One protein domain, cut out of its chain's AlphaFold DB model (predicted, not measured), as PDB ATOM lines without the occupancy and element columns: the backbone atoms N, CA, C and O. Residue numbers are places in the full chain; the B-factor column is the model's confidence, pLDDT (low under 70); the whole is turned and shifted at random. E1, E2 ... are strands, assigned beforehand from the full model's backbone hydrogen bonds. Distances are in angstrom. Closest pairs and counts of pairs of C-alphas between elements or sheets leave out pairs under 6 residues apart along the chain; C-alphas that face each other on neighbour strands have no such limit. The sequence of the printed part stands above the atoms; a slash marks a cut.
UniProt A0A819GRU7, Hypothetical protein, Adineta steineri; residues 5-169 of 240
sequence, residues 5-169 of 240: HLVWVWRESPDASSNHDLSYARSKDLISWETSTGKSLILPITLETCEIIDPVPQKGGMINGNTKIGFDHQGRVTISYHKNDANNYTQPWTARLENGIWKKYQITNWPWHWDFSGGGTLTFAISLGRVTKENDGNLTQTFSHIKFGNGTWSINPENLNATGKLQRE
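What this domain is: This is residues 5 to 169 of the 240 residues of the protein "Hypothetical protein" of Adineta steineri (UniProt A0A819GRU7). Three antiparallel sheets are stacked face to face, with E4 E5 E6 E7 in the middle, E1 E2 E3 over one face and E8 E9 E10 E11 over the other. The last sheet is only partly closed on the middle one: E8 lies near E4 and E5, while E9, E10 and E11 have no C-alpha within 8 A of the middle sheet. The 165 printed residues hold no named helix and eleven named strands, E1 to E11 in chain order; the class is all strand, though under half of the residues, 74, are in named elements. The whole is compact, with a radius of gyration of the C-alphas of 15.9 A and spans of 44 by 41 by 27 A.

How they stand to each other: E1, residues 5 to 11, and E2, residues 19 to 27, form a hairpin, with N 6 and O 25 2.9 A apart. E2 and E3, residues 51 to 54, form another, with N 53 and O 22 2.8 A apart. The next meander, each strand the antiparallel neighbour of the one before, is E4, residues 68 to 71, E5, 77 to 84, E6, 90 to 98, and E7, 101 to 106. Its pairs within hydrogen-bond range include N 70 and O 78, 2.9 A; N 79 and O 95, 2.8 A; and N 96 and O 103, 2.9 A. Toward the first sheet the closest C-alphas of E3 and E7 are those of Ile 53 and Trp 102, 5.8 A apart; the best planes of these sheets are 8 degrees apart. The last meander is E8, residues 126 to 133, E9, 139 to 145, E10, 149 to 155, and E11, 162 to 166; the sheet is strongly twisted. Its pairs include N 129 and O 142, 2.8 A; N 141 and O 153, 3.0 A; and N 154 and O 164, 2.9 A. The closest C-alphas of E4 and E8 are those of Gly 70 and Val 131, 4.7 A apart.

Where its parts are: E1 begins at C-alpha 5, (25.272, -18.141, 16.733), and is 20.0 A long. E2 measures 24.5 A, E5 22.3 A, E6 24.3 A and E8 21.9 A; E3, E4, E7, E9, E10 and E11 are shorter. E6 begins at C-alpha 90, (35.006, -14.475, 40.057). E11 ends at C-alpha 166, (16.898, -2.459, 38.123).

The domain as a whole: The C-alphas of Ile 42 and Glu 169 are the two farthest apart, 45.2 A. The printed part has no cut. The links E2 to E3, E3 to E4 and E7 to E8 are long, with 23, 13 and 19 residues. The mean pLDDT of the printed part is 93.6; residues 167 to 169 are under 70.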
ATOM      1  N   HIS A   5      24.092 -18.472  15.941       97.56
ATOM      2  CA  HIS A   5      25.272 -18.141  16.733       97.56
ATOM      3  C   HIS A   5      25.620 -19.302  17.651       97.56
ATOM      4  O   HIS A   5      24.746 -19.846  18.328       97.56
ATOM      5  N   LEU A   6      26.903 -19.643  17.701       98.12
ATOM      6  CA  LEU A   6      27.439 -20.685  18.556       98.12
ATOM      7  C   LEU A   6      28.507 -20.085  19.467       98.12
ATOM      8  O   LEU A   6      29.442 -19.433  19.006       98.12
ATOM      9  N   VAL A   7      28.357 -20.332  20.765       98.25
ATOM     10  CA  VAL A   7      29.358 -20.028  21.788       98.25
ATOM     11  C   VAL A   7      29.617 -21.294  22.587       98.25
ATOM     12  O   VAL A   7      28.680 -22.031  22.903       98.25
ATOM     13  N   TRP A   8      30.877 -21.554  22.909       98.38
ATOM     14  CA  TRP A   8      31.256 -22.704  23.719       98.38
ATOM     15  C   TRP A   8      32.516 -22.419  24.530       98.38
ATOM     16  O   TRP A   8      33.176 -21.395  24.355       98.38
ATOM     17  N   VAL A   9      32.808 -23.343  25.437       98.38
ATOM     18  CA  VAL A   9      34.048 -23.401  26.208       98.38
ATOM     19  C   VAL A   9      34.677 -24.769  25.980       98.38
ATOM     20  O   VAL A   9      33.961 -25.738  25.703       98.38
ATOM     21  N   TRP A  10      35.993 -24.850  26.094       98.25
ATOM     22  CA  TRP A  10      36.739 -26.100  26.020       98.25
ATOM     23  C   TRP A  10      36.898 -26.713  27.406       98.25
ATOM     24  O   TRP A  10      36.804 -26.011  28.414       98.25
ATOM     25  N   ARG A  11      37.092 -28.034  27.465       97.88
ATOM     26  CA  ARG A  11      37.273 -28.777  28.713       97.88
ATOM     27  C   ARG A  11      38.188 -29.972  28.477       97.88
ATOM     28  O   ARG A  11      37.808 -30.899  27.767       97.88
ATOM     29  N   GLU A  12      39.352 -29.968  29.114       97.31
ATOM     30  CA  GLU A  12      40.382 -30.999  28.899       97.31
ATOM     31  C   GLU A  12      40.110 -32.316  29.639       97.31
ATOM     32  O   GLU A  12      40.657 -33.363  29.298       97.31
ATOM     33  N   SER A  13      39.280 -32.297  30.685       96.50
ATOM     34  CA  SER A  13      39.006 -33.481  31.502       96.50
ATOM     35  C   SER A  13      37.567 -33.503  32.031       96.50
ATOM     36  O   SER A  13      36.876 -32.486  32.002       96.50
ATOM     37  N   PRO A  14      37.094 -34.620  32.612       94.81
ATOM     38  CA  PRO A  14      35.805 -34.647  33.304       94.81
ATOM     39  C   PRO A  14      35.692 -33.693  34.506       94.81
ATOM     40  O   PRO A  14      34.600 -33.544  35.048       94.81
ATOM     41  N   ASP A  15      36.771 -33.039  34.947       96.50
ATOM     42  CA  ASP A  15      36.737 -32.013  35.992       96.50
ATOM     43  C   ASP A  15      36.285 -30.660  35.420       96.50
ATOM     44  O   ASP A  15      36.794 -30.182  34.406       96.50
ATOM     45  N   ALA A  16      35.296 -30.029  36.053       96.56
ATOM     46  CA  ALA A  16      34.780 -28.720  35.660       96.56
ATOM     47  C   ALA A  16      35.836 -27.617  35.783       96.56
ATOM     48  O   ALA A  16      35.795 -26.651  35.026       96.56
ATOM     49  N   SER A  17      36.812 -27.783  36.681       97.00
ATOM     50  CA  SER A  17      37.919 -26.837  36.849       97.00
ATOM     51  C   SER A  17      38.831 -26.761  35.615       97.00
ATOM     52  O   SER A  17      39.545 -25.775  35.434       97.00
ATOM     53  N   SER A  18      38.765 -27.770  34.736       98.12
ATOM     54  CA  SER A  18      39.496 -27.810  33.467       98.12
ATOM     55  C   SER A  18      38.789 -27.090  32.319       98.12
ATOM     56  O   SER A  18      39.255 -27.199  31.194       98.12
ATOM     57  N   ASN A  19      37.688 -26.372  32.572       98.38
ATOM     58  CA  ASN A  19      37.063 -25.502  31.575       98.38
ATOM     59  C   ASN A  19      37.963 -24.292  31.254       98.38
ATOM     60  O   ASN A  19      38.536 -23.688  32.163       98.38
ATOM     61  N   HIS A  20      38.053 -23.921  29.978       98.56
ATOM     62  CA  HIS A  20      38.899 -22.835  29.475       98.56
ATOM     63  C   HIS A  20      38.381 -22.295  28.132       98.56
ATOM     64  O   HIS A  20      37.460 -22.862  27.548       98.56
ATOM     65  N   ASP A  21      38.981 -21.196  27.666       98.69
ATOM     66  CA  ASP A  21      38.850 -20.642  26.310       98.69
ATOM     67  C   ASP A  21      37.401 -20.446  25.813       98.69
ATOM     68  O   ASP A  21      36.765 -21.334  25.240       98.69
ATOM     69  N   LEU A  22      36.881 -19.223  25.954       98.75
ATOM     70  CA  LEU A  22      35.576 -18.855  25.404       98.75
ATOM     71  C   LEU A  22      35.682 -18.658  23.892       98.75
ATOM     72  O   LEU A  22      36.402 -17.769  23.436       98.75
ATOM     73  N   SER A  23      34.927 -19.443  23.130       98.69
ATOM     74  CA  SER A  23      35.040 -19.526  21.671       98.69
ATOM     75  C   SER A  23      33.729 -19.190  20.959       98.69
ATOM     76  O   SER A  23      32.650 -19.298  21.549       98.69
ATOM     77  N   TYR A  24      33.815 -18.780  19.690       98.62
ATOM     78  CA  TYR A  24      32.665 -18.342  18.898       98.62
ATOM     79  C   TYR A  24      32.712 -18.784  17.434       98.62
ATOM     80  O   TYR A  24      33.771 -18.884  16.820       98.62
ATOM     81  N   ALA A  25      31.526 -19.001  16.866       98.62
ATOM     82  CA  ALA A  25      31.302 -19.147  15.436       98.62
ATOM     83  C   ALA A  25      29.865 -18.733  15.088       98.62
ATOM     84  O   ALA A  25      28.971 -18.728  15.940       98.62
ATOM     85  N   ARG A  26      29.613 -18.424  13.816       98.31
ATOM     86  CA  ARG A  26      28.255 -18.227  13.298       98.31
ATOM     87  C   ARG A  26      28.061 -18.886  11.941       98.31
ATOM     88  O   ARG A  26      29.026 -19.142  11.227       98.31
ATOM     89  N   SER A  27      26.809 -19.136  11.585       98.56
ATOM     90  CA  SER A  27      26.425 -19.755  10.316       98.56
ATOM     91  C   SER A  27      25.072 -19.233   9.840       98.56
ATOM     92  O   SER A  27      24.229 -18.887  10.662       98.56
ATOM     93  N   LYS A  28      24.836 -19.180   8.527       98.25
ATOM     94  CA  LYS A  28      23.505 -18.882   7.960       98.25
ATOM     95  C   LYS A  28      22.671 -20.136   7.694       98.25
ATOM     96  O   LYS A  28      21.456 -20.037   7.567       98.25
ATOM     97  N   ASP A  29      23.317 -21.294   7.587       98.00
ATOM     98  CA  ASP A  29      22.736 -22.531   7.051       98.00
ATOM     99  C   ASP A  29      23.034 -23.778   7.906       98.00
ATOM    100  O   ASP A  29      22.592 -24.867   7.559       98.00
ATOM    101  N   LEU A  30      23.764 -23.626   9.020       97.88
ATOM    102  CA  LEU A  30      24.291 -24.696   9.883       97.88
ATOM    103  C   LEU A  30      25.286 -25.651   9.196       97.88
ATOM    104  O   LEU A  30      25.731 -26.616   9.817       97.88
ATOM    105  N   ILE A  31      25.680 -25.364   7.953       97.88
ATOM    106  CA  ILE A  31      26.623 -26.155   7.152       97.88
ATOM    107  C   ILE A  31      27.963 -25.420   7.073       97.88
ATOM    108  O   ILE A  31      29.013 -25.989   7.370       97.88
ATOM    109  N   SER A  32      27.922 -24.140   6.714       98.12
ATOM    110  CA  SER A  32      29.087 -23.280   6.528       98.12
ATOM    111  C   SER A  32      29.260 -22.376   7.742       98.12
ATOM    112  O   SER A  32      28.345 -21.631   8.101       98.12
ATOM    113  N   TRP A  33      30.432 -22.421   8.372       98.69
ATOM    114  CA  TRP A  33      30.721 -21.662   9.589       98.69
ATOM    115  C   TRP A  33      31.779 -20.590   9.344       98.69
ATOM    116  O   TRP A  33      32.713 -20.779   8.566       98.69
ATOM    117  N   GLU A  34      31.636 -19.461  10.029       98.62
ATOM    118  CA  GLU A  34      32.566 -18.336   9.971       98.62
ATOM    119  C   GLU A  34      32.808 -17.727  11.358       98.62
ATOM    120  O   GLU A  34      32.003 -17.883  12.283       98.62
ATOM    121  N   THR A  35      33.925 -17.015  11.495       98.19
ATOM    122  CA  THR A  35      34.209 -16.156  12.649       98.19
ATOM    123  C   THR A  35      33.226 -14.984  12.711       98.19
ATOM    124  O   THR A  35      32.506 -14.667  11.761       98.19
ATOM    125  N   SER A  36      33.247 -14.255  13.819       96.62
ATOM    126  CA  SER A  36      32.503 -13.015  14.042       96.62
ATOM    127  C   SER A  36      32.780 -11.932  12.984       96.62
ATOM    128  O   SER A  36      31.911 -11.107  12.690       96.62
ATOM    129  N   THR A  37      33.958 -11.983  12.356       95.81
ATOM    130  CA  THR A  37      34.420 -11.082  11.292       95.81
ATOM    131  C   THR A  37      34.215 -11.627   9.875       95.81
ATOM    132  O   THR A  37      34.576 -10.953   8.915       95.81
ATOM    133  N   GLY A  38      33.604 -12.808   9.719       96.56
ATOM    134  CA  GLY A  38      33.273 -13.393   8.414       96.56
ATOM    135  C   GLY A  38      34.385 -14.225   7.768       96.56
ATOM    136  O   GLY A  38      34.288 -14.572   6.594       96.56
ATOM    137  N   LYS A  39      35.453 -14.566   8.501       97.81
ATOM    138  CA  LYS A  39      36.462 -15.512   8.006       97.81
ATOM    139  C   LYS A  39      35.884 -16.926   8.069       97.81
ATOM    140  O   LYS A  39      35.499 -17.369   9.147       97.81
ATOM    141  N   SER A  40      35.862 -17.645   6.948       98.31
ATOM    142  CA  SER A  40      35.409 -19.041   6.922       98.31
ATOM    143  C   SER A  40      36.234 -19.928   7.859       98.31
ATOM    144  O   SER A  40      37.461 -19.808   7.932       98.31
ATOM    145  N   LEU A  41      35.549 -20.833   8.554       98.38
ATOM    146  CA  LEU A  41      36.128 -21.844   9.431       98.38
ATOM    147  C   LEU A  41      36.125 -23.202   8.725       98.38
ATOM    148  O   LEU A  41      35.154 -23.573   8.067       98.38
ATOM    149  N   ILE A  42      37.220 -23.946   8.871       95.69
ATOM    150  CA  ILE A  42      37.332 -25.315   8.362       95.69
ATOM    151  C   ILE A  42      36.747 -26.253   9.416       95.69
ATOM    152  O   ILE A  42      37.049 -26.120  10.599       95.69
ATOM    153  N   LEU A  43      35.903 -27.187   8.982       97.06
ATOM    154  CA  LEU A  43      35.346 -28.216   9.854       97.06
ATOM    155  C   LEU A  43      36.257 -29.464   9.878       97.06
ATOM    156  O   LEU A  43      36.799 -29.824   8.832       97.06
ATOM    157  N   PRO A  44      36.382 -30.161  11.024       97.38
ATOM    158  CA  PRO A  44      35.800 -29.807  12.319       97.38
ATOM    159  C   PRO A  44      36.472 -28.572  12.936       97.38
ATOM    160  O   PRO A  44      37.669 -28.361  12.764       97.38
ATOM    161  N   ILE A  45      35.697 -27.774  13.678       98.25
ATOM    162  CA  ILE A  45      36.235 -26.638  14.432       98.25
ATOM    163  C   ILE A  45      37.033 -27.194  15.619       98.25
ATOM    164  O   ILE A  45      36.486 -27.904  16.462       98.25
ATOM    165  N   THR A  46      38.318 -26.863  15.683       97.94
ATOM    166  CA  THR A  46      39.249 -27.267  16.749       97.94
ATOM    167  C   THR A  46      39.705 -26.051  17.550       97.94
ATOM    168  O   THR A  46      39.545 -24.916  17.097       97.94
ATOM    169  N   LEU A  47      40.324 -26.266  18.716       97.25
ATOM    170  CA  LEU A  47      40.913 -25.176  19.503       97.25
ATOM    171  C   LEU A  47      41.915 -24.347  18.674       97.25
ATOM    172  O   LEU A  47      41.905 -23.124  18.744       97.25
ATOM    173  N   GLU A  48      42.709 -25.002  17.822       96.25
ATOM    174  CA  GLU A  48      43.703 -24.357  16.949       96.25
ATOM    175  C   GLU A  48      43.090 -23.500  15.829       96.25
ATOM    176  O   GLU A  48      43.742 -22.593  15.311       96.25
ATOM    177  N   THR A  49      41.858 -23.803  15.414       95.94
ATOM    178  CA  THR A  49      41.229 -23.199  14.226       95.94
ATOM    179  C   THR A  49      40.070 -22.266  14.554       95.94
ATOM    180  O   THR A  49      39.674 -21.471  13.698       95.94
ATOM    181  N   CYS A  50      39.519 -22.346  15.766       97.50
ATOM    182  CA  CYS A  50      38.384 -21.541  16.191       97.50
ATOM    183  C   CYS A  50      38.742 -20.070  16.442       97.50
ATOM    184  O   CYS A  50      39.903 -19.674  16.533       97.50
ATOM    185  N   GLU A  51      37.709 -19.240  16.569       98.44
ATOM    186  CA  GLU A  51      37.864 -17.893  17.099       98.44
ATOM    187  C   GLU A  51      37.730 -17.912  18.622       98.44
ATOM    188  O   GLU A  51      36.678 -18.273  19.155       98.44
ATOM    189  N   ILE A  52      38.773 -17.451  19.310       98.50
ATOM    190  CA  ILE A  52      38.765 -17.230  20.757       98.50
ATOM    191  C   ILE A  52      38.286 -15.805  21.059       98.50
ATOM    192  O   ILE A  52      38.936 -14.826  20.692       98.50
ATOM    193  N   ILE A  53      37.168 -15.686  21.777       98.62
ATOM    194  CA  ILE A  53      36.685 -14.424  22.359       98.62
ATOM    195  C   ILE A  53      37.591 -14.023  23.529       98.62
ATOM    196  O   ILE A  53      38.036 -12.873  23.660       98.62
ATOM    197  N   ASP A  54      37.836 -14.979  24.427       98.56
ATOM    198  CA  ASP A  54      38.610 -14.762  25.641       98.56
ATOM    199  C   ASP A  54      39.421 -16.004  26.022       98.56
ATOM    200  O   ASP A  54      38.808 -17.031  26.334       98.56
ATOM    201  N   PRO A  55      40.766 -15.923  26.042       98.19
ATOM    202  CA  PRO A  55      41.616 -17.054  26.384       98.19
ATOM    203  C   PRO A  55      41.691 -17.250  27.902       98.19
ATOM    204  O   PRO A  55      42.704 -16.976  28.548       98.19
ATOM    205  N   VAL A  56      40.565 -17.628  28.510       98.50
ATOM    206  CA  VAL A  56      40.482 -17.878  29.952       98.50
ATOM    207  C   VAL A  56      41.180 -19.202  30.251       98.50
ATOM    208  O   VAL A  56      40.773 -20.208  29.681       98.50
ATOM    209  N   PRO A  57      42.195 -19.243  31.131       98.12
ATOM    210  CA  PRO A  57      42.892 -20.486  31.433       98.12
ATOM    211  C   PRO A  57      42.009 -21.432  32.257       98.12
ATOM    212  O   PRO A  57      41.041 -21.005  32.895       98.12
ATOM    213  N   GLN A  58      42.402 -22.707  32.330       98.38
ATOM    214  CA  GLN A  58      41.849 -23.631  33.325       98.38
ATOM    215  C   GLN A  58      41.952 -23.024  34.728       98.38
ATOM    216  O   GLN A  58      42.905 -22.304  35.036       98.38
ATOM    217  N   LYS A  59      40.959 -23.301  35.581       97.75
ATOM    218  CA  LYS A  59      40.788 -22.676  36.907       97.75
ATOM    219  C   LYS A  59      40.624 -21.149  36.864       97.75
ATOM    220  O   LYS A  59      40.596 -20.501  37.905       97.75
ATOM    221  N   GLY A  60      40.423 -20.566  35.681       97.81
ATOM    222  CA  GLY A  60      40.151 -19.144  35.477       97.81
ATOM    223  C   GLY A  60      38.714 -18.732  35.797       97.81
ATOM    224  O   GLY A  60      38.286 -17.669  35.362       97.81
ATOM    225  N   GLY A  61      37.950 -19.553  36.524       96.62
ATOM    226  CA  GLY A  61      36.600 -19.221  36.983       96.62
ATOM    227  C   GLY A  61      35.515 -19.296  35.908       96.62
ATOM    228  O   GLY A  61      34.520 -18.596  36.045       96.62
ATOM    229  N   MET A  62      35.688 -20.105  34.856       96.19
ATOM    230  CA  MET A  62      34.720 -20.287  33.764       96.19
ATOM    231  C   MET A  62      34.002 -21.638  33.863       96.19
ATOM    232  O   MET A  62      34.649 -22.679  33.831       96.19
ATOM    233  N   ILE A  63      32.669 -21.644  33.960       96.25
ATOM    234  CA  ILE A  63      31.868 -22.880  33.924       96.25
ATOM    235  C   ILE A  63      31.161 -23.016  32.570       96.25
ATOM    236  O   ILE A  63      30.645 -22.044  32.011       96.25
ATOM    237  N   ASN A  64      31.091 -24.235  32.047       94.12
ATOM    238  CA  ASN A  64      30.256 -24.557  30.897       94.12
ATOM    239  C   ASN A  64      28.760 -24.346  31.219       94.12
ATOM    240  O   ASN A  64      28.324 -24.504  32.356       94.12
ATOM    241  N   GLY A  65      27.950 -23.987  30.218       91.38
ATOM    242  CA  GLY A  65      26.497 -23.788  30.375       91.38
ATOM    243  C   GLY A  65      26.067 -22.417  30.927       91.38
ATOM    244  O   GLY A  65      24.880 -22.075  30.872       91.38
ATOM    245  N   ASN A  66      27.014 -21.586  31.379       95.50
ATOM    246  CA  ASN A  66      26.758 -20.225  31.867       95.50
ATOM    247  C   ASN A  66      27.272 -19.120  30.924       95.50
ATOM    248  O   ASN A  66      27.589 -18.014  31.353       95.50
ATOM    249  N   THR A  67      27.341 -19.429  29.628       96.75
ATOM    250  CA  THR A  67      27.651 -18.497  28.538       96.75
ATOM    251  C   THR A  67      26.368 -18.159  27.784       96.75
ATOM    252  O   THR A  67      25.715 -19.066  27.260       96.75
ATOM    253  N   LYS A  68      25.962 -16.885  27.737       96.88
ATOM    254  CA  LYS A  68      24.688 -16.470  27.126       96.88
ATOM    255  C   LYS A  68      24.906 -15.517  25.962       96.88
ATOM    256  O   LYS A  68      25.560 -14.491  26.114       96.88
ATOM    257  N   ILE A  69      24.308 -15.851  24.823       96.88
ATOM    258  CA  ILE A  69      24.310 -15.016  23.620       96.88
ATOM    259  C   ILE A  69      23.169 -14.002  23.720       96.88
ATOM    260  O   ILE A  69      22.014 -14.378  23.947       96.88
ATOM    261  N   GLY A  70      23.498 -12.729  23.539       94.94
ATOM    262  CA  GLY A  70      22.568 -11.606  23.466       94.94
ATOM    263  C   GLY A  70      22.939 -10.647  22.341       94.94
ATOM    264  O   GLY A  70      23.887 -10.881  21.590       94.94
ATOM    265  N   PHE A  71      22.221  -9.530  22.250       92.69
ATOM    266  CA  PHE A  71      22.465  -8.501  21.239       92.69
ATOM    267  C   PHE A  71      22.236  -7.112  21.821       92.69
ATOM    268  O   PHE A  71      21.346  -6.928  22.651       92.69
ATOM    269  N   ASP A  72      23.013  -6.139  21.354       91.62
ATOM    270  CA  ASP A  72      22.765  -4.732  21.659       91.62
ATOM    271  C   ASP A  72      21.805  -4.064  20.654       91.62
ATOM    272  O   ASP A  72      21.279  -4.699  19.732       91.62
ATOM    273  N   HIS A  73      21.569  -2.761  20.826       88.56
ATOM    274  CA  HIS A  73      20.676  -1.967  19.968       88.56
ATOM    275  C   HIS A  73      21.115  -1.876  18.510       88.56
ATOM    276  O   HIS A  73      20.274  -1.710  17.631       88.56
ATOM    277  N   GLN A  74      22.410  -2.030  18.241       90.38
ATOM    278  CA  GLN A  74      22.962  -2.033  16.887       90.38
ATOM    279  C   GLN A  74      22.936  -3.439  16.268       90.38
ATOM    280  O   GLN A  74      23.395  -3.633  15.144       90.38
ATOM    281  N   GLY A  75      22.412  -4.436  16.990       89.81
ATOM    282  CA  GLY A  75      22.419  -5.832  16.570       89.81
ATOM    283  C   GLY A  75      23.795  -6.488  16.679       89.81
ATOM    284  O   GLY A  75      23.992  -7.560  16.109       89.81
ATOM    285  N   ARG A  76      24.749  -5.883  17.401       92.31
ATOM    286  CA  ARG A  76      26.054  -6.505  17.649       92.31
ATOM    287  C   ARG A  76      25.891  -7.620  18.670       92.31
ATOM    288  O   ARG A  76      25.210  -7.455  19.683       92.31
ATOM    289  N   VAL A  77      26.549  -8.744  18.408       94.38
ATOM    290  CA  VAL A  77      26.536  -9.906  19.299       94.38
ATOM    291  C   VAL A  77      27.221  -9.551  20.613       94.38
ATOM    292  O   VAL A  77      28.305  -8.962  20.631       94.38
ATOM    293  N   THR A  78      26.594  -9.959  21.710       96.38
ATOM    294  CA  THR A  78      27.148  -9.877  23.060       96.38
ATOM    295  C   THR A  78      27.180 -11.264  23.686       96.38
ATOM    296  O   THR A  78      26.296 -12.087  23.437       96.38
ATOM    297  N   ILE A  79      28.199 -11.529  24.499       98.12
ATOM    298  CA  ILE A  79      28.381 -12.804  25.188       98.12
ATOM    299  C   ILE A  79      28.554 -12.529  26.672       98.12
ATOM    300  O   ILE A  79      29.558 -11.953  27.086       98.12
ATOM    301  N   SER A  80      27.586 -12.951  27.472       98.06
ATOM    302  CA  SER A  80      27.646 -12.892  28.930       98.06
ATOM    303  C   SER A  80      28.284 -14.166  29.475       98.06
ATOM    304  O   SER A  80      27.857 -15.262  29.117       98.06
ATOM    305  N   TYR A  81      29.294 -14.034  30.330       98.44
ATOM    306  CA  TYR A  81      30.041 -15.146  30.928       98.44
ATOM    307  C   TYR A  81      30.649 -14.714  32.268       98.44
ATOM    308  O   TYR A  81      30.460 -13.582  32.703       98.44
ATOM    309  N   HIS A  82      31.376 -15.596  32.948       98.25
ATOM    310  CA  HIS A  82      32.152 -15.221  34.126       98.25
ATOM    311  C   HIS A  82      33.556 -15.811  34.075       98.25
ATOM    312  O   HIS A  82      33.784 -16.853  33.455       98.25
ATOM    313  N   LYS A  83      34.490 -15.104  34.710       98.25
ATOM    314  CA  LYS A  83      35.880 -15.515  34.909       98.25
ATOM    315  C   LYS A  83      36.470 -14.794  36.116       98.25
ATOM    316  O   LYS A  83      35.901 -13.813  36.603       98.25
ATOM    317  N   ASN A  84      37.627 -15.254  36.563       98.44
ATOM    318  CA  ASN A  84      38.396 -14.599  37.604       98.44
ATOM    319  C   ASN A  84      39.053 -13.319  37.066       98.44
ATOM    320  O   ASN A  84      39.560 -13.284  35.942       98.44
ATOM    321  N   ASP A  85      39.014 -12.264  37.871       97.88
ATOM    322  CA  ASP A  85      39.764 -11.034  37.646       97.88
ATOM    323  C   ASP A  85      41.230 -11.173  38.107       97.88
ATOM    324  O   ASP A  85      41.684 -12.243  38.523       97.88
ATOM    325  N   ALA A  86      41.989 -10.076  38.039       97.19
ATOM    326  CA  ALA A  86      43.401 -10.050  38.425       97.19
ATOM    327  C   ALA A  86      43.654 -10.358  39.916       97.19
ATOM    328  O   ALA A  86      44.766 -10.739  40.272       97.19
ATOM    329  N   ASN A  87      42.641 -10.226  40.780       97.75
ATOM    330  CA  ASN A  87      42.712 -10.564  42.204       97.75
ATOM    331  C   ASN A  87      42.215 -11.991  42.488       97.75
ATOM    332  O   ASN A  87      42.035 -12.362  43.647       97.75
ATOM    333  N   ASN A  88      41.981 -12.787  41.440       97.31
ATOM    334  CA  ASN A  88      41.381 -14.111  41.505       97.31
ATOM    335  C   ASN A  88      39.931 -14.109  42.033       97.31
ATOM    336  O   ASN A  88      39.458 -15.126  42.535       97.31
ATOM    337  N   TYR A  89      39.192 -13.004  41.910       98.38
ATOM    338  CA  TYR A  89      37.768 -12.974  42.248       98.38
ATOM    339  C   TYR A  89      36.905 -13.243  41.018       98.38
ATOM    340  O   TYR A  89      37.141 -12.689  39.947       98.38
ATOM    341  N   THR A  90      35.893 -14.096  41.159       98.19
ATOM    342  CA  THR A  90      35.006 -14.475  40.057       98.19
ATOM    343  C   THR A  90      34.014 -13.349  39.786       98.19
ATOM    344  O   THR A  90      33.153 -13.054  40.615       98.19
ATOM    345  N   GLN A  91      34.115 -12.742  38.603       97.75
ATOM    346  CA  GLN A  91      33.242 -11.658  38.158       97.75
ATOM    347  C   GLN A  91      32.392 -12.101  36.960       97.75
ATOM    348  O   GLN A  91      32.863 -12.891  36.139       97.75
ATOM    349  N   PRO A  92      31.174 -11.563  36.795       97.19
ATOM    350  CA  PRO A  92      30.493 -11.515  35.511       97.19
ATOM    351  C   PRO A  92      31.219 -10.580  34.535       97.19
ATOM    352  O   PRO A  92      31.669  -9.490  34.902       97.19
ATOM    353  N   TRP A  93      31.260 -10.993  33.275       97.62
ATOM    354  CA  TRP A  93      31.801 -10.255  32.143       97.62
ATOM    355  C   TRP A  93      30.814 -10.276  30.978       97.62
ATOM    356  O   TRP A  93      30.069 -11.242  30.791       97.62
ATOM    357  N   THR A  94      30.868  -9.233  30.158       97.44
ATOM    358  CA  THR A  94      30.202  -9.199  28.856       97.44
ATOM    359  C   THR A  94      31.235  -8.900  27.780       97.44
ATOM    360  O   THR A  94      31.963  -7.910  27.862       97.44
ATOM    361  N   ALA A  95      31.308  -9.760  26.766       97.44
ATOM    362  CA  ALA A  95      32.098  -9.520  25.568       97.44
ATOM    363  C   ALA A  95      31.222  -8.990  24.430       97.44
ATOM    364  O   ALA A  95      30.076  -9.413  24.288       97.44
ATOM    365  N   ARG A  96      31.762  -8.099  23.596       96.50
ATOM    366  CA  ARG A  96      31.112  -7.580  22.386       96.50
ATOM    367  C   ARG A  96      32.128  -7.357  21.278       96.50
ATOM    368  O   ARG A  96      33.244  -6.915  21.544       96.50
ATOM    369  N   LEU A  97      31.739  -7.647  20.040       93.31
ATOM    370  CA  LEU A  97      32.571  -7.368  18.877       93.31
ATOM    371  C   LEU A  97      32.530  -5.873  18.534       93.31
ATOM    372  O   LEU A  97      31.474  -5.326  18.219       93.31
ATOM    373  N   GLU A  98      33.691  -5.225  18.546       92.06
ATOM    374  CA  GLU A  98      33.853  -3.811  18.217       92.06
ATOM    375  C   GLU A  98      35.015  -3.640  17.249       92.06
ATOM    376  O   GLU A  98      36.140  -4.047  17.537       92.06
ATOM    377  N   ASN A  99      34.748  -3.043  16.084       91.19
ATOM    378  CA  ASN A  99      35.754  -2.821  15.039       91.19
ATOM    379  C   ASN A  99      36.541  -4.100  14.686       91.19
ATOM    380  O   ASN A  99      37.755  -4.070  14.507       91.19
ATOM    381  N   GLY A 100      35.841  -5.239  14.635       90.06
ATOM    382  CA  GLY A 100      36.423  -6.549  14.331       90.06
ATOM    383  C   GLY A 100      37.209  -7.201  15.475       90.06
ATOM    384  O   GLY A 100      37.885  -8.196  15.236       90.06
ATOM    385  N   ILE A 101      37.134  -6.668  16.701       94.31
ATOM    386  CA  ILE A 101      37.852  -7.187  17.873       94.31
ATOM    387  C   ILE A 101      36.880  -7.394  19.036       94.31
ATOM    388  O   ILE A 101      36.089  -6.511  19.360       94.31
ATOM    389  N   TRP A 102      36.961  -8.539  19.713       97.19
ATOM    390  CA  TRP A 102      36.204  -8.774  20.943       97.19
ATOM    391  C   TRP A 102      36.727  -7.903  22.090       97.19
ATOM    392  O   TRP A 102      37.847  -8.073  22.579       97.19
ATOM    393  N   LYS A 103      35.893  -6.970  22.542       96.44
ATOM    394  CA  LYS A 103      36.086  -6.203  23.776       96.44
ATOM    395  C   LYS A 103      35.372  -6.899  24.920       96.44
ATOM    396  O   LYS A 103      34.351  -7.542  24.700       96.44
ATOM    397  N   LYS A 104      35.931  -6.806  26.126       96.19
ATOM    398  CA  LYS A 104      35.504  -7.557  27.314       96.19
ATOM    399  C   LYS A 104      35.372  -6.604  28.485       96.19
ATOM    400  O   LYS A 104      36.343  -5.936  28.834       96.19
ATOM    401  N   TYR A 105      34.191  -6.573  29.083       95.44
ATOM    402  CA  TYR A 105      33.827  -5.616  30.116       95.44
ATOM    403  C   TYR A 105      33.438  -6.354  31.386       95.44
ATOM    404  O   TYR A 105      32.566  -7.223  31.361       95.44
ATOM    405  N   GLN A 106      34.111  -6.026  32.484       95.38
ATOM    406  CA  GLN A 106      33.800  -6.558  33.803       95.38
ATOM    407  C   GLN A 106      32.579  -5.822  34.362       95.38
ATOM    408  O   GLN A 106      32.550  -4.594  34.386       95.38
ATOM    409  N   ILE A 107      31.574  -6.563  34.821       94.25
ATOM    410  CA  ILE A 107      30.292  -5.983  35.249       94.25
ATOM    411  C   ILE A 107      30.325  -5.543  36.718       94.25
ATOM    412  O   ILE A 107      29.658  -4.585  37.102       94.25
ATOM    413  N   THR A 108      31.092  -6.239  37.559       94.19
ATOM    414  CA  THR A 108      31.112  -6.023  39.015       94.19
ATOM    415  C   THR A 108      32.527  -5.945  39.568       94.19
ATOM    416  O   THR A 108      33.490  -6.176  38.854       94.19
ATOM    417  N   ASN A 109      32.668  -5.629  40.855       94.38
ATOM    418  CA  ASN A 109      33.935  -5.708  41.585       94.38
ATOM    419  C   ASN A 109      33.713  -6.440  42.917       94.38
ATOM    420  O   ASN A 109      33.804  -5.863  44.001       94.38
ATOM    421  N   TRP A 110      33.264  -7.690  42.832       95.62
ATOM    422  CA  TRP A 110      32.921  -8.496  43.995       95.62
ATOM    423  C   TRP A 110      34.170  -9.087  44.657       95.62
ATOM    424  O   TRP A 110      34.933  -9.760  43.977       95.62
ATOM    425  N   PRO A 111      34.368  -8.942  45.979       97.06
ATOM    426  CA  PRO A 111      35.468  -9.597  46.686       97.06
ATOM    427  C   PRO A 111      35.092 -11.053  47.014       97.06
ATOM    428  O   PRO A 111      34.814 -11.401  48.168       97.06
ATOM    429  N   TRP A 112      34.955 -11.890  45.985       97.50
ATOM    430  CA  TRP A 112      34.495 -13.271  46.123       97.50
ATOM    431  C   TRP A 112      35.042 -14.175  45.019       97.50
ATOM    432  O   TRP A 112      35.117 -13.779  43.863       97.50
ATOM    433  N   HIS A 113      35.388 -15.407  45.379       97.31
ATOM    434  CA  HIS A 113      35.931 -16.412  44.474       97.31
ATOM    435  C   HIS A 113      35.036 -17.652  44.469       97.31
ATOM    436  O   HIS A 113      34.659 -18.145  45.538       97.31
ATOM    437  N   TRP A 114      34.727 -18.162  43.277       96.38
ATOM    438  CA  TRP A 114      34.099 -19.465  43.110       96.38
ATOM    439  C   TRP A 114      35.150 -20.527  42.802       96.38
ATOM    440  O   TRP A 114      35.603 -20.646  41.666       96.38
ATOM    441  N   ASP A 115      35.484 -21.334  43.804       94.19
ATOM    442  CA  ASP A 115      36.307 -22.524  43.602       94.19
ATOM    443  C   ASP A 115      35.398 -23.726  43.306       94.19
ATOM    444  O   ASP A 115      34.715 -24.240  44.197       94.19
ATOM    445  N   PHE A 116      35.313 -24.128  42.038       94.44
ATOM    446  CA  PHE A 116      34.536 -25.291  41.612       94.44
ATOM    447  C   PHE A 116      35.418 -26.331  40.930       94.44
ATOM    448  O   PHE A 116      36.317 -26.020  40.153       94.44
ATOM    449  N   SER A 117      35.106 -27.595  41.201       94.81
ATOM    450  CA  SER A 117      35.766 -28.755  40.614       94.81
ATOM    451  C   SER A 117      34.873 -30.000  40.686       94.81
ATOM    452  O   SER A 117      33.807 -30.022  41.320       94.81
ATOM    453  N   GLY A 118      35.321 -31.052  40.012       92.62
ATOM    454  CA  GLY A 118      34.681 -32.354  39.918       92.62
ATOM    455  C   GLY A 118      33.792 -32.521  38.686       92.62
ATOM    456  O   GLY A 118      33.666 -31.634  37.838       92.62
ATOM    457  N   GLY A 119      33.194 -33.707  38.595       90.12
ATOM    458  CA  GLY A 119      32.228 -34.074  37.563       90.12
ATOM    459  C   GLY A 119      30.774 -33.967  38.028       90.12
ATOM    460  O   GLY A 119      30.481 -33.523  39.146       90.12
ATOM    461  N   GLY A 120      29.882 -34.422  37.147       86.94
ATOM    462  CA  GLY A 120      28.434 -34.425  37.334       86.94
ATOM    463  C   GLY A 120      27.802 -33.030  37.323       86.94
ATOM    464  O   GLY A 120      28.476 -32.015  37.122       86.94
ATOM    465  N   THR A 121      26.492 -32.968  37.558       85.88
ATOM    466  CA  THR A 121      25.782 -31.687  37.679       85.88
ATOM    467  C   THR A 121      26.251 -30.885  38.900       85.88
ATOM    468  O   THR A 121      26.084 -31.311  40.047       85.88
ATOM    469  N   LEU A 122      26.781 -29.682  38.652       89.06
ATOM    470  CA  LEU A 122      27.166 -28.710  39.677       89.06
ATOM    471  C   LEU A 122      26.074 -27.653  39.872       89.06
ATOM    472  O   LEU A 122      25.520 -27.130  38.907       89.06
ATOM    473  N   THR A 123      25.809 -27.282  41.124       88.50
ATOM    474  CA  THR A 123      24.970 -26.119  41.436       88.50
ATOM    475  C   THR A 123      25.756 -24.843  41.168       88.50
ATOM    476  O   THR A 123      26.829 -24.639  41.735       88.50
ATOM    477  N   PHE A 124      25.220 -23.969  40.320       92.75
ATOM    478  CA  PHE A 124      25.886 -22.717  39.987       92.75
ATOM    479  C   PHE A 124      25.786 -21.705  41.129       92.75
ATOM    480  O   PHE A 124      24.696 -21.391  41.603       92.75
ATOM    481  N   ALA A 125      26.929 -21.154  41.540       94.56
ATOM    482  CA  ALA A 125      26.977 -20.081  42.533       94.56
ATOM    483  C   ALA A 125      26.663 -18.697  41.928       94.56
ATOM    484  O   ALA A 125      26.247 -17.775  42.635       94.56
ATOM    485  N   ILE A 126      26.838 -18.580  40.612       95.38
ATOM    486  CA  ILE A 126      26.503 -17.430  39.780       95.38
ATOM    487  C   ILE A 126      25.750 -17.930  38.547       95.38
ATOM    488  O   ILE A 126      26.202 -18.859  37.889       95.38
ATOM    489  N   SER A 127      24.621 -17.318  38.200       94.81
ATOM    490  CA  SER A 127      23.937 -17.555  36.920       94.81
ATOM    491  C   SER A 127      23.715 -16.230  36.219       94.81
ATOM    492  O   SER A 127      23.346 -15.251  36.868       94.81
ATOM    493  N   LEU A 128      23.948 -16.205  34.910       95.75
ATOM    494  CA  LEU A 128      23.825 -15.007  34.088       95.75
ATOM    495  C   LEU A 128      22.728 -15.183  33.043       95.75
ATOM    496  O   LEU A 128      22.571 -16.254  32.453       95.75
ATOM    497  N   GLY A 129      21.987 -14.107  32.804       93.25
ATOM    498  CA  GLY A 129      21.170 -13.925  31.617       93.25
ATOM    499  C   GLY A 129      21.985 -13.373  30.453       93.25
ATOM    500  O   GLY A 129      23.149 -12.995  30.599       93.25
ATOM    501  N   ARG A 130      21.344 -13.328  29.284       93.88
ATOM    502  CA  ARG A 130      21.871 -12.627  28.108       93.88
ATOM    503  C   ARG A 130      21.690 -11.119  28.268       93.88
ATOM    504  O   ARG A 130      20.748 -10.686  28.934       93.88
ATOM    505  N   VAL A 131      22.519 -10.341  27.581       93.88
ATOM    506  CA  VAL A 131      22.212  -8.927  27.355       93.88
ATOM    507  C   VAL A 131      20.965  -8.818  26.476       93.88
ATOM    508  O   VAL A 131      20.871  -9.461  25.426       93.88
ATOM    509  N   THR A 132      20.009  -8.016  26.929       90.00
ATOM    510  CA  THR A 132      18.729  -7.764  26.269       90.00
ATOM    511  C   THR A 132      18.604  -6.280  25.969       90.00
ATOM    512  O   THR A 132      18.986  -5.441  26.780       90.00
ATOM    513  N   LYS A 133      18.081  -5.956  24.788       87.62
ATOM    514  CA  LYS A 133      17.733  -4.589  24.414       87.62
ATOM    515  C   LYS A 133      16.352  -4.224  24.951       87.62
ATOM    516  O   LYS A 133      15.400  -4.963  24.718       87.62
ATOM    517  N   GLU A 134      16.255  -3.092  25.635       82.31
ATOM    518  CA  GLU A 134      14.987  -2.555  26.136       82.31
ATOM    519  C   GLU A 134      14.446  -1.453  25.208       82.31
ATOM    520  O   GLU A 134      15.177  -0.865  24.410       82.31
ATOM    521  N   ASN A 135      13.148  -1.158  25.293       76.06
ATOM    522  CA  ASN A 135      12.495  -0.187  24.400       76.06
ATOM    523  C   ASN A 135      12.995   1.260  24.583       76.06
ATOM    524  O   ASN A 135      12.853   2.073  23.675       76.06
ATOM    525  N   ASP A 136      13.569   1.577  25.742       75.38
ATOM    526  CA  ASP A 136      14.090   2.899  26.110       75.38
ATOM    527  C   ASP A 136      15.527   3.154  25.615       75.38
ATOM    528  O   ASP A 136      16.093   4.216  25.869       75.38
ATOM    529  N   GLY A 137      16.138   2.193  24.912       78.56
ATOM    530  CA  GLY A 137      17.520   2.300  24.452       78.56
ATOM    531  C   GLY A 137      18.566   1.881  25.494       78.56
ATOM    532  O   GLY A 137      19.760   1.886  25.184       78.56
ATOM    533  N   ASN A 138      18.165   1.422  26.682       82.81
ATOM    534  CA  ASN A 138      19.074   0.775  27.628       82.81
ATOM    535  C   ASN A 138      19.270  -0.709  27.297       82.81
ATOM    536  O   ASN A 138      18.489  -1.330  26.570       82.81
ATOM    537  N   LEU A 139      20.357  -1.283  27.808       91.25
ATOM    538  CA  LEU A 139      20.582  -2.723  27.789       91.25
ATOM    539  C   LEU A 139      20.381  -3.278  29.197       91.25
ATOM    540  O   LEU A 139      20.680  -2.607  30.181       91.25
ATOM    541  N   THR A 140      19.912  -4.514  29.308       92.25
ATOM    542  CA  THR A 140      19.727  -5.186  30.595       92.25
ATOM    543  C   THR A 140      20.363  -6.560  30.613       92.25
ATOM    544  O   THR A 140      20.508  -7.212  29.581       92.25
ATOM    545  N   GLN A 141      20.756  -7.020  31.798       92.44
ATOM    546  CA  GLN A 141      21.300  -8.360  31.986       92.44
ATOM    547  C   GLN A 141      20.895  -8.902  33.358       92.44
ATOM    548  O   GLN A 141      21.225  -8.316  34.389       92.44
ATOM    549  N   THR A 142      20.175 -10.022  33.386       91.94
ATOM    550  CA  THR A 142      19.770 -10.664  34.645       91.94
ATOM    551  C   THR A 142      20.922 -11.444  35.268       91.94
ATOM    552  O   THR A 142      21.819 -11.932  34.574       91.94
ATOM    553  N   PHE A 143      20.900 -11.583  36.589       92.81
ATOM    554  CA  PHE A 143      21.843 -12.424  37.311       92.81
ATOM    555  C   PHE A 143      21.252 -12.980  38.603       92.81
ATOM    556  O   PHE A 143      20.345 -12.403  39.206       92.81
ATOM    557  N   SER A 144      21.840 -14.073  39.074       91.62
ATOM    558  CA  SER A 144      21.687 -14.552  40.444       91.62
ATOM    559  C   SER A 144      23.047 -14.916  41.016       91.62
ATOM    560  O   SER A 144      23.858 -15.527  40.322       91.62
ATOM    561  N   HIS A 145      23.276 -14.592  42.280       94.25
ATOM    562  CA  HIS A 145      24.503 -14.889  42.999       94.25
ATOM    563  C   HIS A 145      24.193 -15.343  44.426       94.25
ATOM    564  O   HIS A 145      23.400 -14.704  45.121       94.25
ATOM    565  N   ILE A 146      24.880 -16.380  44.910       92.19
ATOM    566  CA  ILE A 146      24.635 -16.946  46.251       92.19
ATOM    567  C   ILE A 146      24.876 -15.955  47.404       92.19
ATOM    568  O   ILE A 146      24.257 -16.070  48.453       92.19
ATOM    569  N   LYS A 147      25.769 -14.975  47.211       93.69
ATOM    570  CA  LYS A 147      26.147 -13.964  48.221       93.69
ATOM    571  C   LYS A 147      25.645 -12.544  47.934       93.69
ATOM    572  O   LYS A 147      25.432 -11.780  48.865       93.69
ATOM    573  N   PHE A 148      25.476 -12.169  46.663       90.31
ATOM    574  CA  PHE A 148      25.220 -10.773  46.254       90.31
ATOM    575  C   PHE A 148      23.791 -10.564  45.735       90.31
ATOM    576  O   PHE A 148      23.486  -9.531  45.128       90.31
ATOM    577  N   GLY A 149      22.926 -11.546  46.002       88.75
ATOM    578  CA  GLY A 149      21.523 -11.549  45.622       88.75
ATOM    579  C   GLY A 149      21.311 -11.839  44.142       88.75
ATOM    580  O   GLY A 149      22.191 -12.323  43.434       88.75
ATOM    581  N   ASN A 150      20.112 -11.533  43.678       87.75
ATOM    582  CA  ASN A 150      19.706 -11.632  42.283       87.75
ATOM    583  C   ASN A 150      19.147 -10.284  41.814       87.75
ATOM    584  O   ASN A 150      18.934  -9.380  42.625       87.75
ATOM    585  N   GLY A 151      18.961 -10.132  40.507       86.06
ATOM    586  CA  GLY A 151      18.350  -8.942  39.932       86.06
ATOM    587  C   GLY A 151      18.675  -8.771  38.457       86.06
ATOM    588  O   GLY A 151      19.089  -9.710  37.779       86.06
ATOM    589  N   THR A 152      18.493  -7.546  37.972       88.00
ATOM    590  CA  THR A 152      18.820  -7.148  36.602       88.00
ATOM    591  C   THR A 152      19.756  -5.952  36.649       88.00
ATOM    592  O   THR A 152      19.453  -4.966  37.312       88.00
ATOM    593  N   TRP A 153      20.901  -6.021  35.981       91.69
ATOM    594  CA  TRP A 153      21.731  -4.842  35.758       91.69
ATOM    595  C   TRP A 153      21.169  -4.025  34.603       91.69
ATOM    596  O   TRP A 153      20.793  -4.603  33.585       91.69
ATOM    597  N   SER A 154      21.156  -2.700  34.754       90.69
ATOM    598  CA  SER A 154      21.153  -1.795  33.604       90.69
ATOM    599  C   SER A 154      22.586  -1.681  33.094       90.69
ATOM    600  O   SER A 154      23.523  -1.550  33.886       90.69
ATOM    601  N   ILE A 155      22.758  -1.797  31.786       91.12
ATOM    602  CA  ILE A 155      24.035  -1.870  31.093       91.12
ATOM    603  C   ILE A 155      24.111  -0.688  30.127       91.12
ATOM    604  O   ILE A 155      23.219  -0.479  29.301       91.12
ATOM    605  N   ASN A 156      25.190   0.085  30.215       88.00
ATOM    606  CA  ASN A 156      25.423   1.195  29.303       88.00
ATOM    607  C   ASN A 156      25.662   0.664  27.872       88.00
ATOM    608  O   ASN A 156      26.554  -0.167  27.676       88.00
ATOM    609  N   PRO A 157      24.927   1.137  26.852       88.19
ATOM    610  CA  PRO A 157      25.054   0.618  25.491       88.19
ATOM    611  C   PRO A 157      26.382   0.970  24.810       88.19
ATOM    612  O   PRO A 157      26.782   0.269  23.885       88.19
ATOM    613  N   GLU A 158      27.104   1.993  25.261       85.62
ATOM    614  CA  GLU A 158      28.376   2.399  24.656       85.62
ATOM    615  C   GLU A 158      29.554   1.606  25.212       85.62
ATOM    616  O   GLU A 158      30.393   1.149  24.443       85.62
ATOM    617  N   ASN A 159      29.605   1.372  26.524       84.00
ATOM    618  CA  ASN A 159      30.765   0.748  27.170       84.00
ATOM    619  C   ASN A 159      30.468  -0.558  27.922       84.00
ATOM    620  O   ASN A 159      31.378  -1.102  28.531       84.00
ATOM    621  N   LEU A 160      29.229  -1.055  27.902       87.38
ATOM    622  CA  LEU A 160      28.782  -2.294  28.555       87.38
ATOM    623  C   LEU A 160      29.050  -2.402  30.063       87.38
ATOM    624  O   LEU A 160      28.886  -3.477  30.643       87.38
ATOM    625  N   ASN A 161      29.387  -1.298  30.725       85.50
ATOM    626  CA  ASN A 161      29.479  -1.267  32.175       85.50
ATOM    627  C   ASN A 161      28.076  -1.279  32.789       85.50
ATOM    628  O   ASN A 161      27.144  -0.669  32.252       85.50
ATOM    629  N   ALA A 162      27.936  -1.915  33.953       85.00
ATOM    630  CA  ALA A 162      26.721  -1.785  34.743       85.00
ATOM    631  C   ALA A 162      26.575  -0.352  35.271       85.00
ATOM    632  O   ALA A 162      27.472   0.170  35.932       85.00
ATOM    633  N   THR A 163      25.431   0.271  35.008       81.69
ATOM    634  CA  THR A 163      25.084   1.624  35.479       81.69
ATOM    635  C   THR A 163      24.220   1.599  36.735       81.69
ATOM    636  O   THR A 163      24.071   2.616  37.407       81.69
ATOM    637  N   GLY A 164      23.672   0.436  37.084       80.81
ATOM    638  CA  GLY A 164      22.849   0.247  38.268       80.81
ATOM    639  C   GLY A 164      22.159  -1.110  38.279       80.81
ATOM    640  O   GLY A 164      22.301  -1.913  37.353       80.81
ATOM    641  N   LYS A 165      21.399  -1.369  39.344       79.75
ATOM    642  CA  LYS A 165      20.470  -2.501  39.412       79.75
ATOM    643  C   LYS A 165      19.054  -1.984  39.199       79.75
ATOM    644  O   LYS A 165      18.642  -1.041  39.864       79.75
ATOM    645  N   LEU A 166      18.328  -2.633  38.304       73.50
ATOM    646  CA  LEU A 166      16.898  -2.459  38.123       73.50
ATOM    647  C   LEU A 166      16.176  -3.486  38.989       73.50
ATOM    648  O   LEU A 166      16.485  -4.685  38.949       73.50
ATOM    649  N   GLN A 167      15.198  -3.020  39.761       65.56
ATOM    650  CA  GLN A 167      14.264  -3.912  40.426       65.56
ATOM    651  C   GLN A 167      13.170  -4.274  39.426       65.56
ATOM    652  O   GLN A 167      12.294  -3.473  39.123       65.56
ATOM    653  N   ARG A 168      13.249  -5.491  38.889       64.75
ATOM    654  CA  ARG A 168      12.211  -6.066  38.036       64.75
ATOM    655  C   ARG A 168      11.616  -7.248  38.776       64.75
ATOM    656  O   ARG A 168      12.287  -8.266  38.940       64.75
ATOM    657  N   GLU A 169      10.372  -7.123  39.221       63.53
ATOM    658  CA  GLU A 169       9.623  -8.287  39.686       63.53
ATOM    659  C   GLU A 169       9.247  -9.128  38.469       63.53
ATOM    660  O   GLU A 169       8.232  -8.915  37.811       63.53
TER     661      GLU A 169